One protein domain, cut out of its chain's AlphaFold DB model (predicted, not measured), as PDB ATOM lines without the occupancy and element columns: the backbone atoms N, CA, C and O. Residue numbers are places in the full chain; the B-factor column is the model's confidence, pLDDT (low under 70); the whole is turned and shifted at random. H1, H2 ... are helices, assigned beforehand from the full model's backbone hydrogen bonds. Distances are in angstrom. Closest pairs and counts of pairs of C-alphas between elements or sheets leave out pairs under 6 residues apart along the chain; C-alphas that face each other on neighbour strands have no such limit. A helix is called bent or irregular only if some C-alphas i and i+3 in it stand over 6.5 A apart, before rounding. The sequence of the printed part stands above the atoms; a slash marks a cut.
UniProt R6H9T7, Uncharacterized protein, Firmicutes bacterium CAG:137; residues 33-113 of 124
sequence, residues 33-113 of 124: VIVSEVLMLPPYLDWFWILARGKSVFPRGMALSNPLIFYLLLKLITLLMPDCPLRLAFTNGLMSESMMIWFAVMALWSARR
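Overview. This is residues 33 to 113 of the 124 residues of an uncharacterized protein of Firmicutes bacterium CAG:137 (UniProt R6H9T7). The chain makes three passes along an elongated body: out along the kinked helix H1, back along short H2 and then H3, and out again along the bent helix H4, whose second arm, H4b, crosses H3 steeply. H1 meets the rest loosely, mainly where H2 folds back over its last residues, while H3 packs on both arms of H4. The printed part has 81 residues with four named helices, H1, H2, H3 and H4 in that order, and no named strand; the class is all helix. It is only just loose, close to compact, with a radius of gyration of the C-alphas of 14.2 A, and it spans 43 by 27 by 17 A.

Arrangement. Start at H1, residues 33 to 52, which has a kink of 29 degrees near residue 40 and is only just irregular: C-alphas 39 and 42 are 6.8 A apart. Residues 47 to 52 alone touch H2, residues 60 to 65; the closest C-alphas, of Leu 51 and Ala 63, are 5.4 A apart. H1 and H2 form a helical hairpin, running opposite ways at a shallow tilt of 18 degrees. Next comes H3, residues 67 to 79, and H2 and H3 meet only through their link. H1 and H3 only just touch, with 3 pairs of C-alphas within 8 A, the closest being those of Tyr 44 and Leu 68 at 6.9 A; their tilt is steep, 51 degrees. By its hydrogen bonds H4, residues 85 to 111, was assigned as one helix, but it is bent: C-alphas 92 and 95 are 7.5 A apart, and its arms H4a, residues 85 to 92, and H4b, residues 95 to 111, stand at a steep tilt of 63 degrees. H3 and H4a form a helical hairpin at a shallow tilt of 23 degrees, with the C-alphas of Thr 78 and Arg 87 closest at 6.5 A. H4b touches H3 with residues 95 to 102 alone, at a steep tilt of 48 degrees, opposite ways; its closest C-alphas are those of Phe 70 and Ser 98, 5.1 A apart. H2 and H4a are apart. Every O i to N i+4 pair is within hydrogen-bond range in H3, H4a and H4b; in H1 13 of 16 are, and in H2 0 of 2, beside 3 of 3 O i to N i+3 pairs.

Along the chain. Find C-alpha 33 at (32.983, 48.242, 124.564); from there H1 runs 28.5 A to C-alpha 52. H2 covers 10.2 A, and H3 runs 18.4 A from C-alpha 67 at (22.665, 60.721, 124.322). H4a covers 10.7 A, and H4b runs 24.3 A to C-alpha 111 at (3.167, 61.393, 127.072).

Size, cuts and confidence. The C-alphas farthest apart, of Lys 55 and Cys 84, are 43.6 A apart. The printed part has no cut. The links from H2 to H3 and from H3 to H4 are tight, and the one from H1 to H2 is short. Mean pLDDT of the printed part is 84.1, and residue 113 is under 70.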
ATOM      1  N   VAL A  33      33.616  47.075 123.938       79.62
ATOM      2  CA  VAL A  33      32.983  48.242 124.564       79.62
ATOM      3  C   VAL A  33      33.400  49.501 123.805       79.62
ATOM      4  O   VAL A  33      32.547  50.225 123.308       79.62
ATOM      5  N   ILE A  34      34.702  49.685 123.576       80.38
ATOM      6  CA  ILE A  34      35.240  50.851 122.859       80.38
ATOM      7  C   ILE A  34      34.762  50.876 121.400       80.38
ATOM      8  O   ILE A  34      34.341  51.915 120.896       80.38
ATOM      9  N   VAL A  35      34.792  49.736 120.706       86.06
ATOM     10  CA  VAL A  35      34.344  49.668 119.306       86.06
ATOM     11  C   VAL A  35      32.854  49.964 119.180       86.06
ATOM     12  O   VAL A  35      32.456  50.691 118.268       86.06
ATOM     13  N   SER A  36      32.026  49.462 120.098       81.75
ATOM     14  CA  SER A  36      30.595  49.777 120.093       81.75
ATOM     15  C   SER A  36      30.326  51.257 120.390       81.75
ATOM     16  O   SER A  36      29.477  51.853 119.727       81.75
ATOM     17  N   GLU A  37      31.094  51.887 121.288       80.81
ATOM     18  CA  GLU A  37      31.058  53.339 121.516       80.81
ATOM     19  C   GLU A  37      31.374  54.137 120.253       80.81
ATOM     20  O   GLU A  37      30.616  55.037 119.883       80.81
ATOM     21  N   VAL A  38      32.447  53.780 119.549       86.25
ATOM     22  CA  VAL A  38      32.857  54.488 118.330       86.25
ATOM     23  C   VAL A  38      31.821  54.338 117.218       86.25
ATOM     24  O   VAL A  38      31.488  55.319 116.553       86.25
ATOM     25  N   LEU A  39      31.266  53.137 117.032       86.56
ATOM     26  CA  LEU A  39      30.249  52.878 116.007       86.56
ATOM     27  C   LEU A  39      28.930  53.620 116.258       86.56
ATOM     28  O   LEU A  39      28.192  53.882 115.310       86.56
ATOM     29  N   MET A  40      28.631  53.975 117.509       84.12
ATOM     30  CA  MET A  40      27.424  54.725 117.859       84.12
ATOM     31  C   MET A  40      27.565  56.247 117.728       84.12
ATOM     32  O   MET A  40      26.550  56.945 117.704       84.12
ATOM     33  N   LEU A  41      28.782  56.786 117.594       86.06
ATOM     34  CA  LEU A  41      28.991  58.229 117.420       86.06
ATOM     35  C   LEU A  41      28.303  58.804 116.164       86.06
ATOM     36  O   LEU A  41      27.616  59.821 116.299       86.06
ATOM     37  N   PRO A  42      28.426  58.206 114.957       89.06
ATOM     38  CA  PRO A  42      27.883  58.809 113.740       89.06
ATOM     39  C   PRO A  42      26.357  59.015 113.768       89.06
ATOM     40  O   PRO A  42      25.927  60.134 113.479       89.06
ATOM     41  N   PRO A  43      25.526  58.030 114.176       88.62
ATOM     42  CA  PRO A  43      24.081  58.234 114.294       88.62
ATOM     43  C   PRO A  43      23.691  59.366 115.252       88.62
ATOM     44  O   PRO A  43      22.769  60.129 114.966       88.62
ATOM     45  N   TYR A  44      24.388  59.514 116.384       86.88
ATOM     46  CA  TYR A  44      24.066  60.564 117.354       86.88
ATOM     47  C   TYR A  44      24.490  61.958 116.895       86.88
ATOM     48  O   TYR A  44      23.797  62.934 117.197       86.88
ATOM     49  N   LEU A  45      25.602  62.063 116.165       88.12
ATOM     50  CA  LEU A  45      26.041  63.318 115.558       88.12
ATOM     51  C   LEU A  45      25.085  63.756 114.446       88.12
ATOM     52  O   LEU A  45      24.708  64.927 114.394       88.12
ATOM     53  N   ASP A  46      24.638  62.820 113.607       87.62
ATOM     54  CA  ASP A  46      23.650  63.112 112.567       87.62
ATOM     55  C   ASP A  46      22.307  63.546 113.178       87.62
ATOM     56  O   ASP A  46      21.742  64.575 112.799       87.62
ATOM     57  N   TRP A  47      21.844  62.853 114.223       85.31
ATOM     58  CA  TRP A  47      20.634  63.244 114.951       85.31
ATOM     59  C   TRP A  47      20.747  64.658 115.536       85.31
ATOM     60  O   TRP A  47      19.852  65.486 115.337       85.31
ATOM     61  N   PHE A  48      21.870  64.974 116.194       87.06
ATOM     62  CA  PHE A  48      22.144  66.328 116.685       87.06
ATOM     63  C   PHE A  48      22.044  67.364 115.565       87.06
ATOM     64  O   PHE A  48      21.377  68.389 115.715       87.06
ATOM     65  N   TRP A  49      22.683  67.077 114.429       86.50
ATOM     66  CA  TRP A  49      22.737  67.968 113.281       86.50
ATOM     67  C   TRP A  49      21.351  68.231 112.682       86.50
ATOM     68  O   TRP A  49      20.987  69.385 112.432       86.50
ATOM     69  N   ILE A  50      20.535  67.188 112.509       86.19
ATOM     70  CA  ILE A  50      19.168  67.294 111.980       86.19
ATOM     71  C   ILE A  50      18.292  68.170 112.887       86.19
ATOM     72  O   ILE A  50      17.563  69.043 112.395       86.19
ATOM     73  N   LEU A  51      18.375  67.976 114.207       85.25
ATOM     74  CA  LEU A  51      17.633  68.774 115.187       85.25
ATOM     75  C   LEU A  51      18.127  70.221 115.262       85.25
ATOM     76  O   LEU A  51      17.304  71.139 115.293       85.25
ATOM     77  N   ALA A  52      19.441  70.446 115.221       82.81
ATOM     78  CA  ALA A  52      20.029  71.784 115.206       82.81
ATOM     79  C   ALA A  52      19.592  72.583 113.967       82.81
ATOM     80  O   ALA A  52      19.256  73.766 114.060       82.81
ATOM     81  N   ARG A  53      19.498  71.922 112.805       84.06
ATOM     82  CA  ARG A  53      18.997  72.519 111.555       84.06
ATOM     83  C   ARG A  53      17.476  72.709 111.545       84.06
ATOM     84  O   ARG A  53      16.956  73.330 110.622       84.06
ATOM     85  N   GLY A  54      16.756  72.204 112.552       77.75
ATOM     86  CA  GLY A  54      15.297  72.280 112.639       77.75
ATOM     87  C   GLY A  54      14.585  71.513 111.525       77.75
ATOM     88  O   GLY A  54      13.471  71.874 111.160       77.75
ATOM     89  N   LYS A  55      15.237  70.488 110.959       76.75
ATOM     90  CA  LYS A  55      14.672  69.643 109.897       76.75
ATOM     91  C   LYS A  55      13.842  68.471 110.443       76.75
ATOM     92  O   LYS A  55      13.414  67.626 109.665       76.75
ATOM     93  N   SER A  56      13.620  68.402 111.757       78.88
ATOM     94  CA  SER A  56      12.821  67.359 112.409       78.88
ATOM     95  C   SER A  56      11.490  67.892 112.946       78.88
ATOM     96  O   SER A  56      11.276  69.093 113.084       78.88
ATOM     97  N   VAL A  57      10.588  66.965 113.283       76.31
ATOM     98  CA  VAL A  57       9.299  67.240 113.955       76.31
ATOM     99  C   VAL A  57       9.502  67.723 115.402       76.31
ATOM    100  O   VAL A  57       8.601  68.295 116.024       76.31
ATOM    101  N   PHE A  58      10.691  67.486 115.953       76.50
ATOM    102  CA  PHE A  58      11.039  67.829 117.320       76.50
ATOM    103  C   PHE A  58      11.511  69.288 117.425       76.50
ATOM    104  O   PHE A  58      12.137  69.815 116.504       76.50
ATOM    105  N   PRO A  59      11.231  69.974 118.549       76.88
ATOM    106  CA  PRO A  59      11.714  71.334 118.756       76.88
ATOM    107  C   PRO A  59      13.247  71.360 118.818       76.88
ATOM    108  O   PRO A  59      13.862  70.437 119.348       76.88
ATOM    109  N   ARG A  60      13.871  72.456 118.361       76.94
ATOM    110  CA  ARG A  60      15.342  72.621 118.365       76.94
ATOM    111  C   ARG A  60      15.973  72.408 119.747       76.94
ATOM    112  O   ARG A  60      17.067  71.868 119.839       76.94
ATOM    113  N   GLY A  61      15.264  72.766 120.821       76.44
ATOM    114  CA  GLY A  61      15.718  72.543 122.201       76.44
ATOM    115  C   GLY A  61      15.888  71.066 122.578       76.44
ATOM    116  O   GLY A  61      16.620  70.758 123.510       76.44
ATOM    117  N   MET A  62      15.283  70.140 121.829       81.75
ATOM    118  CA  MET A  62      15.451  68.701 122.033       81.75
ATOM    119  C   MET A  62      16.803  68.183 121.517       81.75
ATOM    120  O   MET A  62      17.198  67.073 121.848       81.75
ATOM    121  N   ALA A  63      17.567  68.995 120.776       80.62
ATOM    122  CA  ALA A  63      18.958  68.677 120.456       80.62
ATOM    123  C   ALA A  63      19.818  68.531 121.727       80.62
ATOM    124  O   ALA A  63      20.770  67.756 121.736       80.62
ATOM    125  N   LEU A  64      19.461  69.239 122.810       81.69
ATOM    126  CA  LEU A  64      20.163  69.170 124.096       81.69
ATOM    127  C   LEU A  64      19.940  67.850 124.835       81.69
ATOM    128  O   LEU A  64      20.741  67.503 125.695       81.69
ATOM    129  N   SER A  65      18.891  67.096 124.498       83.00
ATOM    130  CA  SER A  65      18.692  65.772 125.078       83.00
ATOM    131  C   SER A  65      19.524  64.701 124.377       83.00
ATOM    132  O   SER A  65      19.229  63.535 124.547       83.00
ATOM    133  N   ASN A  66      20.510  65.037 123.544       86.56
ATOM    134  CA  ASN A  66      21.307  64.030 122.844       86.56
ATOM    135  C   ASN A  66      21.980  63.044 123.822       86.56
ATOM    136  O   ASN A  66      22.597  63.503 124.787       86.56
ATOM    137  N   PRO A  67      21.926  61.722 123.556       86.00
ATOM    138  CA  PRO A  67      22.665  60.721 124.322       86.00
ATOM    139  C   PRO A  67      24.135  61.087 124.556       86.00
ATOM    140  O   PRO A  67      24.638  60.877 125.651       86.00
ATOM    141  N   LEU A  68      24.808  61.734 123.597       86.81
ATOM    142  CA  LEU A  68      26.196  62.192 123.745       86.81
ATOM    143  C   LEU A  68      26.384  63.248 124.837       86.81
ATOM    144  O   LEU A  68      27.413  63.259 125.509       86.81
ATOM    145  N   ILE A  69      25.403  64.130 125.029       86.69
ATOM    146  CA  ILE A  69      25.450  65.151 126.080       86.69
ATOM    147  C   ILE A  69      25.292  64.473 127.440       86.69
ATOM    148  O   ILE A  69      26.061  64.754 128.358       86.69
ATOM    149  N   PHE A  70      24.352  63.532 127.563       88.81
ATOM    150  CA  PHE A  70      24.195  62.740 128.783       88.81
ATOM    151  C   PHE A  70      25.415  61.869 129.065       88.81
ATOM    152  O   PHE A  70      25.861  61.815 130.204       88.81
ATOM    153  N   TYR A  71      26.004  61.260 128.036       87.81
ATOM    154  CA  TYR A  71      27.250  60.514 128.143       87.81
ATOM    155  C   TYR A  71      28.375  61.412 128.669       87.81
ATOM    156  O   TYR A  71      29.049  61.060 129.628       87.81
ATOM    157  N   LEU A  72      28.553  62.615 128.115       87.31
ATOM    158  CA  LEU A  72      29.587  63.535 128.589       87.31
ATOM    159  C   LEU A  72      29.360  63.947 130.054       87.31
ATOM    160  O   LEU A  72      30.301  63.940 130.844       87.31
ATOM    161  N   LEU A  73      28.115  64.246 130.439       88.88
ATOM    162  CA  LEU A  73      27.755  64.592 131.819       88.88
ATOM    163  C   LEU A  73      28.003  63.434 132.793       88.88
ATOM    164  O   LEU A  73      28.628  63.630 133.833       88.88
ATOM    165  N   LEU A  74      27.561  62.224 132.450       87.69
ATOM    166  CA  LEU A  74      27.797  61.026 133.255       87.69
ATOM    167  C   LEU A  74      29.294  60.717 133.358       87.69
ATOM    168  O   LEU A  74      29.767  60.343 134.429       87.69
ATOM    169  N   LYS A  75      30.063  60.955 132.290       86.06
ATOM    170  CA  LYS A  75      31.518  60.778 132.282       86.06
ATOM    171  C   LYS A  75      32.209  61.765 133.223       86.06
ATOM    172  O   LYS A  75      33.107  61.379 133.968       86.06
ATOM    173  N   LEU A  76      31.752  63.016 133.268       89.19
ATOM    174  CA  LEU A  76      32.231  63.989 134.254       89.19
ATOM    175  C   LEU A  76      31.915  63.549 135.691       89.19
ATOM    176  O   LEU A  76      32.764  63.684 136.566       89.19
ATOM    177  N   ILE A  77      30.740  62.958 135.929       86.62
ATOM    178  CA  ILE A  77      30.380  62.400 137.241       86.62
ATOM    179  C   ILE A  77      31.289  61.216 137.600       86.62
ATOM    180  O   ILE A  77      31.752  61.130 138.736       86.62
ATOM    181  N   THR A  78      31.624  60.340 136.645       84.31
ATOM    182  CA  THR A  78      32.544  59.219 136.913       84.31
ATOM    183  C   THR A  78      33.953  59.647 137.296       84.31
ATOM    184  O   THR A  78      34.602  58.928 138.052       84.31
ATOM    185  N   LEU A  79      34.420  60.815 136.840       84.25
ATOM    186  CA  LEU A  79      35.730  61.352 137.233       84.25
ATOM    187  C   LEU A  79      35.794  61.719 138.722       84.25
ATOM    188  O   LEU A  79      36.876  61.738 139.296       84.25
ATOM    189  N   LEU A  80      34.646  61.989 139.348       86.25
ATOM    190  CA  LEU A  80      34.543  62.301 140.777       86.25
ATOM    191  C   LEU A  80      34.407  61.039 141.646       86.25
ATOM    192  O   LEU A  80      34.415  61.129 142.873       86.25
ATOM    193  N   MET A  81      34.252  59.866 141.030       84.69
ATOM    194  CA  MET A  81      34.032  58.605 141.730       84.69
ATOM    195  C   MET A  81      35.374  57.967 142.142       84.69
ATOM    196  O   MET A  81      36.302  57.936 141.325       84.69
ATOM    197  N   PRO A  82      35.493  57.410 143.363       83.94
ATOM    198  CA  PRO A  82      36.709  56.726 143.795       83.94
ATOM    199  C   PRO A  82      37.011  55.487 142.942       83.94
ATOM    200  O   PRO A  82      36.116  54.880 142.344       83.94
ATOM    201  N   ASP A  83      38.290  55.108 142.910       79.06
ATOM    202  CA  ASP A  83      38.825  53.919 142.244       79.06
ATOM    203  C   ASP A  83      38.241  52.646 142.873       79.06
ATOM    204  O   ASP A  83      38.800  52.053 143.790       79.06
ATOM    205  N   CYS A  84      37.054  52.255 142.415       79.00
ATOM    206  CA  CYS A  84      36.306  51.101 142.899       79.00
ATOM    207  C   CYS A  84      35.740  50.300 141.713       79.00
ATOM    208  O   CYS A  84      35.451  50.887 140.665       79.00
ATOM    209  N   PRO A  85      35.475  48.985 141.868       75.75
ATOM    210  CA  PRO A  85      34.841  48.163 140.829       75.75
ATOM    211  C   PRO A  85      33.508  48.734 140.324       75.75
ATOM    212  O   PRO A  85      33.159  48.576 139.156       75.75
ATOM    213  N   LEU A  86      32.796  49.467 141.187       77.19
ATOM    214  CA  LEU A  86      31.578  50.193 140.837       77.19
ATOM    215  C   LEU A  86      31.817  51.259 139.758       77.19
ATOM    216  O   LEU A  86      31.016  51.368 138.834       77.19
ATOM    217  N   ARG A  87      32.929  52.006 139.824       82.25
ATOM    218  CA  ARG A  87      33.279  53.003 138.805       82.25
ATOM    219  C   ARG A  87      33.536  52.341 137.460       82.25
ATOM    220  O   ARG A  87      33.093  52.857 136.442       82.25
ATOM    221  N   LEU A  88      34.217  51.195 137.448       78.00
ATOM    222  CA  LEU A  88      34.479  50.444 136.220       78.00
ATOM    223  C   LEU A  88      33.173  49.924 135.600       78.00
ATOM    224  O   LEU A  88      32.953  50.092 134.403       78.00
ATOM    225  N   ALA A  89      32.285  49.356 136.418       78.69
ATOM    226  CA  ALA A  89      30.969  48.904 135.972       78.69
ATOM    227  C   ALA A  89      30.129  50.061 135.402       78.69
ATOM    228  O   ALA A  89      29.566  49.927 134.320       78.69
ATOM    229  N   PHE A  90      30.115  51.206 136.085       80.69
ATOM    230  CA  PHE A  90      29.387  52.398 135.651       80.69
ATOM    231  C   PHE A  90      30.003  53.041 134.396       80.69
ATOM    232  O   PHE A  90      29.288  53.485 133.509       80.69
ATOM    233  N   THR A  91      31.332  53.041 134.263       81.19
ATOM    234  CA  THR A  91      32.019  53.557 133.063       81.19
ATOM    235  C   THR A  91      31.742  52.683 131.841       81.19
ATOM    236  O   THR A  91      31.544  53.202 130.749       81.19
ATOM    237  N   ASN A  92      31.671  51.362 132.021       80.88
ATOM    238  CA  ASN A  92      31.322  50.435 130.940       80.88
ATOM    239  C   ASN A  92      29.834  50.506 130.562       80.88
ATOM    240  O   ASN A  92      29.478  50.224 129.420       80.88
ATOM    241  N   GLY A  93      28.965  50.856 131.514       81.75
ATOM    242  CA  GLY A  93      27.534  51.040 131.286       81.75
ATOM    243  C   GLY A  93      27.179  52.369 130.623       81.75
ATOM    244  O   GLY A  93      26.109  52.469 130.030       81.75
ATOM    245  N   LEU A  94      28.079  53.359 130.668       85.38
ATOM    246  CA  LEU A  94      27.786  54.795 130.531       85.38
ATOM    247  C   LEU A  94      26.972  55.163 129.283       85.38
ATOM    248  O   LEU A  94      26.094  56.033 129.303       85.38
ATOM    249  N   MET A  95      27.230  54.458 128.183       83.69
ATOM    250  CA  MET A  95      26.458  54.562 126.950       83.69
ATOM    251  C   MET A  95      25.004  54.086 127.128       83.69
ATOM    252  O   MET A  95      24.074  54.787 126.726       83.69
ATOM    253  N   SER A  96      24.784  52.931 127.752       86.06
ATOM    254  CA  SER A  96      23.453  52.400 128.052       86.06
ATOM    255  C   SER A  96      22.668  53.318 128.989       86.06
ATOM    256  O   SER A  96      21.509  53.621 128.693       86.06
ATOM    257  N   GLU A  97      23.280  53.843 130.059       88.50
ATOM    258  CA  GLU A  97      22.560  54.766 130.946       88.50
ATOM    259  C   GLU A  97      22.212  56.081 130.239       88.50
ATOM    260  O   GLU A  97      21.102  56.591 130.406       88.50
ATOM    261  N   SER A  98      23.099  56.599 129.381       88.38
ATOM    262  CA  SER A  98      22.808  57.797 128.581       88.38
ATOM    263  C   SER A  98      21.601  57.603 127.647       88.38
ATOM    264  O   SER A  98      20.746  58.487 127.535       88.38
ATOM    265  N   MET A  99      21.471  56.415 127.046       88.75
ATOM    266  CA  MET A  99      20.331  56.043 126.205       88.75
ATOM    267  C   MET A  99      19.052  55.852 127.015       88.75
ATOM    268  O   MET A  99      17.978  56.244 126.559       88.75
ATOM    269  N   MET A 100      19.149  55.302 128.225       90.69
ATOM    270  CA  MET A 100      18.009  55.164 129.129       90.69
ATOM    271  C   MET A 100      17.451  56.535 129.540       90.69
ATOM    272  O   MET A 100      16.236  56.738 129.503       90.69
ATOM    273  N   ILE A 101      18.322  57.500 129.858       89.56
ATOM    274  CA  ILE A 101      17.921  58.883 130.164       89.56
ATOM    275  C   ILE A 101      17.264  59.532 128.942       89.56
ATOM    276  O   ILE A 101      16.186  60.118 129.054       89.56
ATOM    277  N   TRP A 102      17.869  59.393 127.760       89.56
ATOM    278  CA  TRP A 102      17.285  59.890 126.513       89.56
ATOM    279  C   TRP A 102      15.899  59.300 126.244       89.56
ATOM    280  O   TRP A 102      14.957  60.037 125.946       89.56
ATOM    281  N   PHE A 103      15.751  57.985 126.405       89.88
ATOM    282  CA  PHE A 103      14.482  57.295 126.224       89.88
ATOM    283  C   PHE A 103      13.420  57.803 127.204       89.88
ATOM    284  O   PHE A 103      12.294  58.080 126.794       89.88
ATOM    285  N   ALA A 104      13.774  58.012 128.475       90.69
ATOM    286  CA  ALA A 104      12.869  58.587 129.468       90.69
ATOM    287  C   ALA A 104      12.415  60.008 129.086       90.69
ATOM    288  O   ALA A 104      11.229  60.332 129.192       90.69
ATOM    289  N   VAL A 105      13.326  60.844 128.574       88.56
ATOM    290  CA  VAL A 105      13.005  62.190 128.068       88.56
ATOM    291  C   VAL A 105      12.049  62.119 126.873       88.56
ATOM    292  O   VAL A 105      11.067  62.864 126.829       88.56
ATOM    293  N   MET A 106      12.287  61.202 125.930       87.00
ATOM    294  CA  MET A 106      11.414  60.983 124.770       87.00
ATOM    295  C   MET A 106      10.030  60.476 125.180       87.00
ATOM    296  O   MET A 106       9.019  60.996 124.705       87.00
ATOM    297  N   ALA A 107       9.969  59.510 126.098       88.62
ATOM    298  CA  ALA A 107       8.725  58.964 126.626       88.62
ATOM    299  C   ALA A 107       7.903  60.042 127.346       88.62
ATOM    300  O   ALA A 107       6.709  60.191 127.082       88.62
ATOM    301  N   LEU A 108       8.547  60.860 128.184       88.94
ATOM    302  CA  LEU A 108       7.897  61.973 128.875       88.94
ATOM    303  C   LEU A 108       7.384  63.032 127.890       88.94
ATOM    304  O   LEU A 108       6.276  63.546 128.050       88.94
ATOM    305  N   TRP A 109       8.169  63.355 126.861       84.69
ATOM    306  CA  TRP A 109       7.747  64.284 125.814       84.69
ATOM    307  C   TRP A 109       6.545  63.751 125.027       84.69
ATOM    308  O   TRP A 109       5.595  64.497 124.782       84.69
ATOM    309  N   SER A 110       6.555  62.459 124.686       85.31
ATOM    310  CA  SER A 110       5.450  61.794 123.995       85.31
ATOM    311  C   SER A 110       4.185  61.763 124.855       85.31
ATOM    312  O   SER A 110       3.108  62.096 124.370       85.31
ATOM    313  N   ALA A 111       4.301  61.439 126.146       85.69
ATOM    314  CA  ALA A 111       3.167  61.393 127.072       85.69
ATOM    315  C   ALA A 111       2.508  62.770 127.275       85.69
ATOM    316  O   ALA A 111       1.292  62.868 127.424       85.69
ATOM    317  N   ARG A 112       3.294  63.856 127.235       81.62
ATOM    318  CA  ARG A 112       2.793  65.237 127.359       81.62
ATOM    319  C   ARG A 112       2.105  65.766 126.097       81.62
ATOM    320  O   ARG A 112       1.484  66.826 126.150       81.62
ATOM    321  N   ARG A 113       2.202  65.060 124.966       68.06
ATOM    322  CA  ARG A 113       1.479  65.374 123.726       68.06
ATOM    323  C   ARG A 113       0.446  64.278 123.452       68.06
ATOM    324  O   ARG A 113       0.711  63.408 122.624       68.06
TER     325      ARG A 113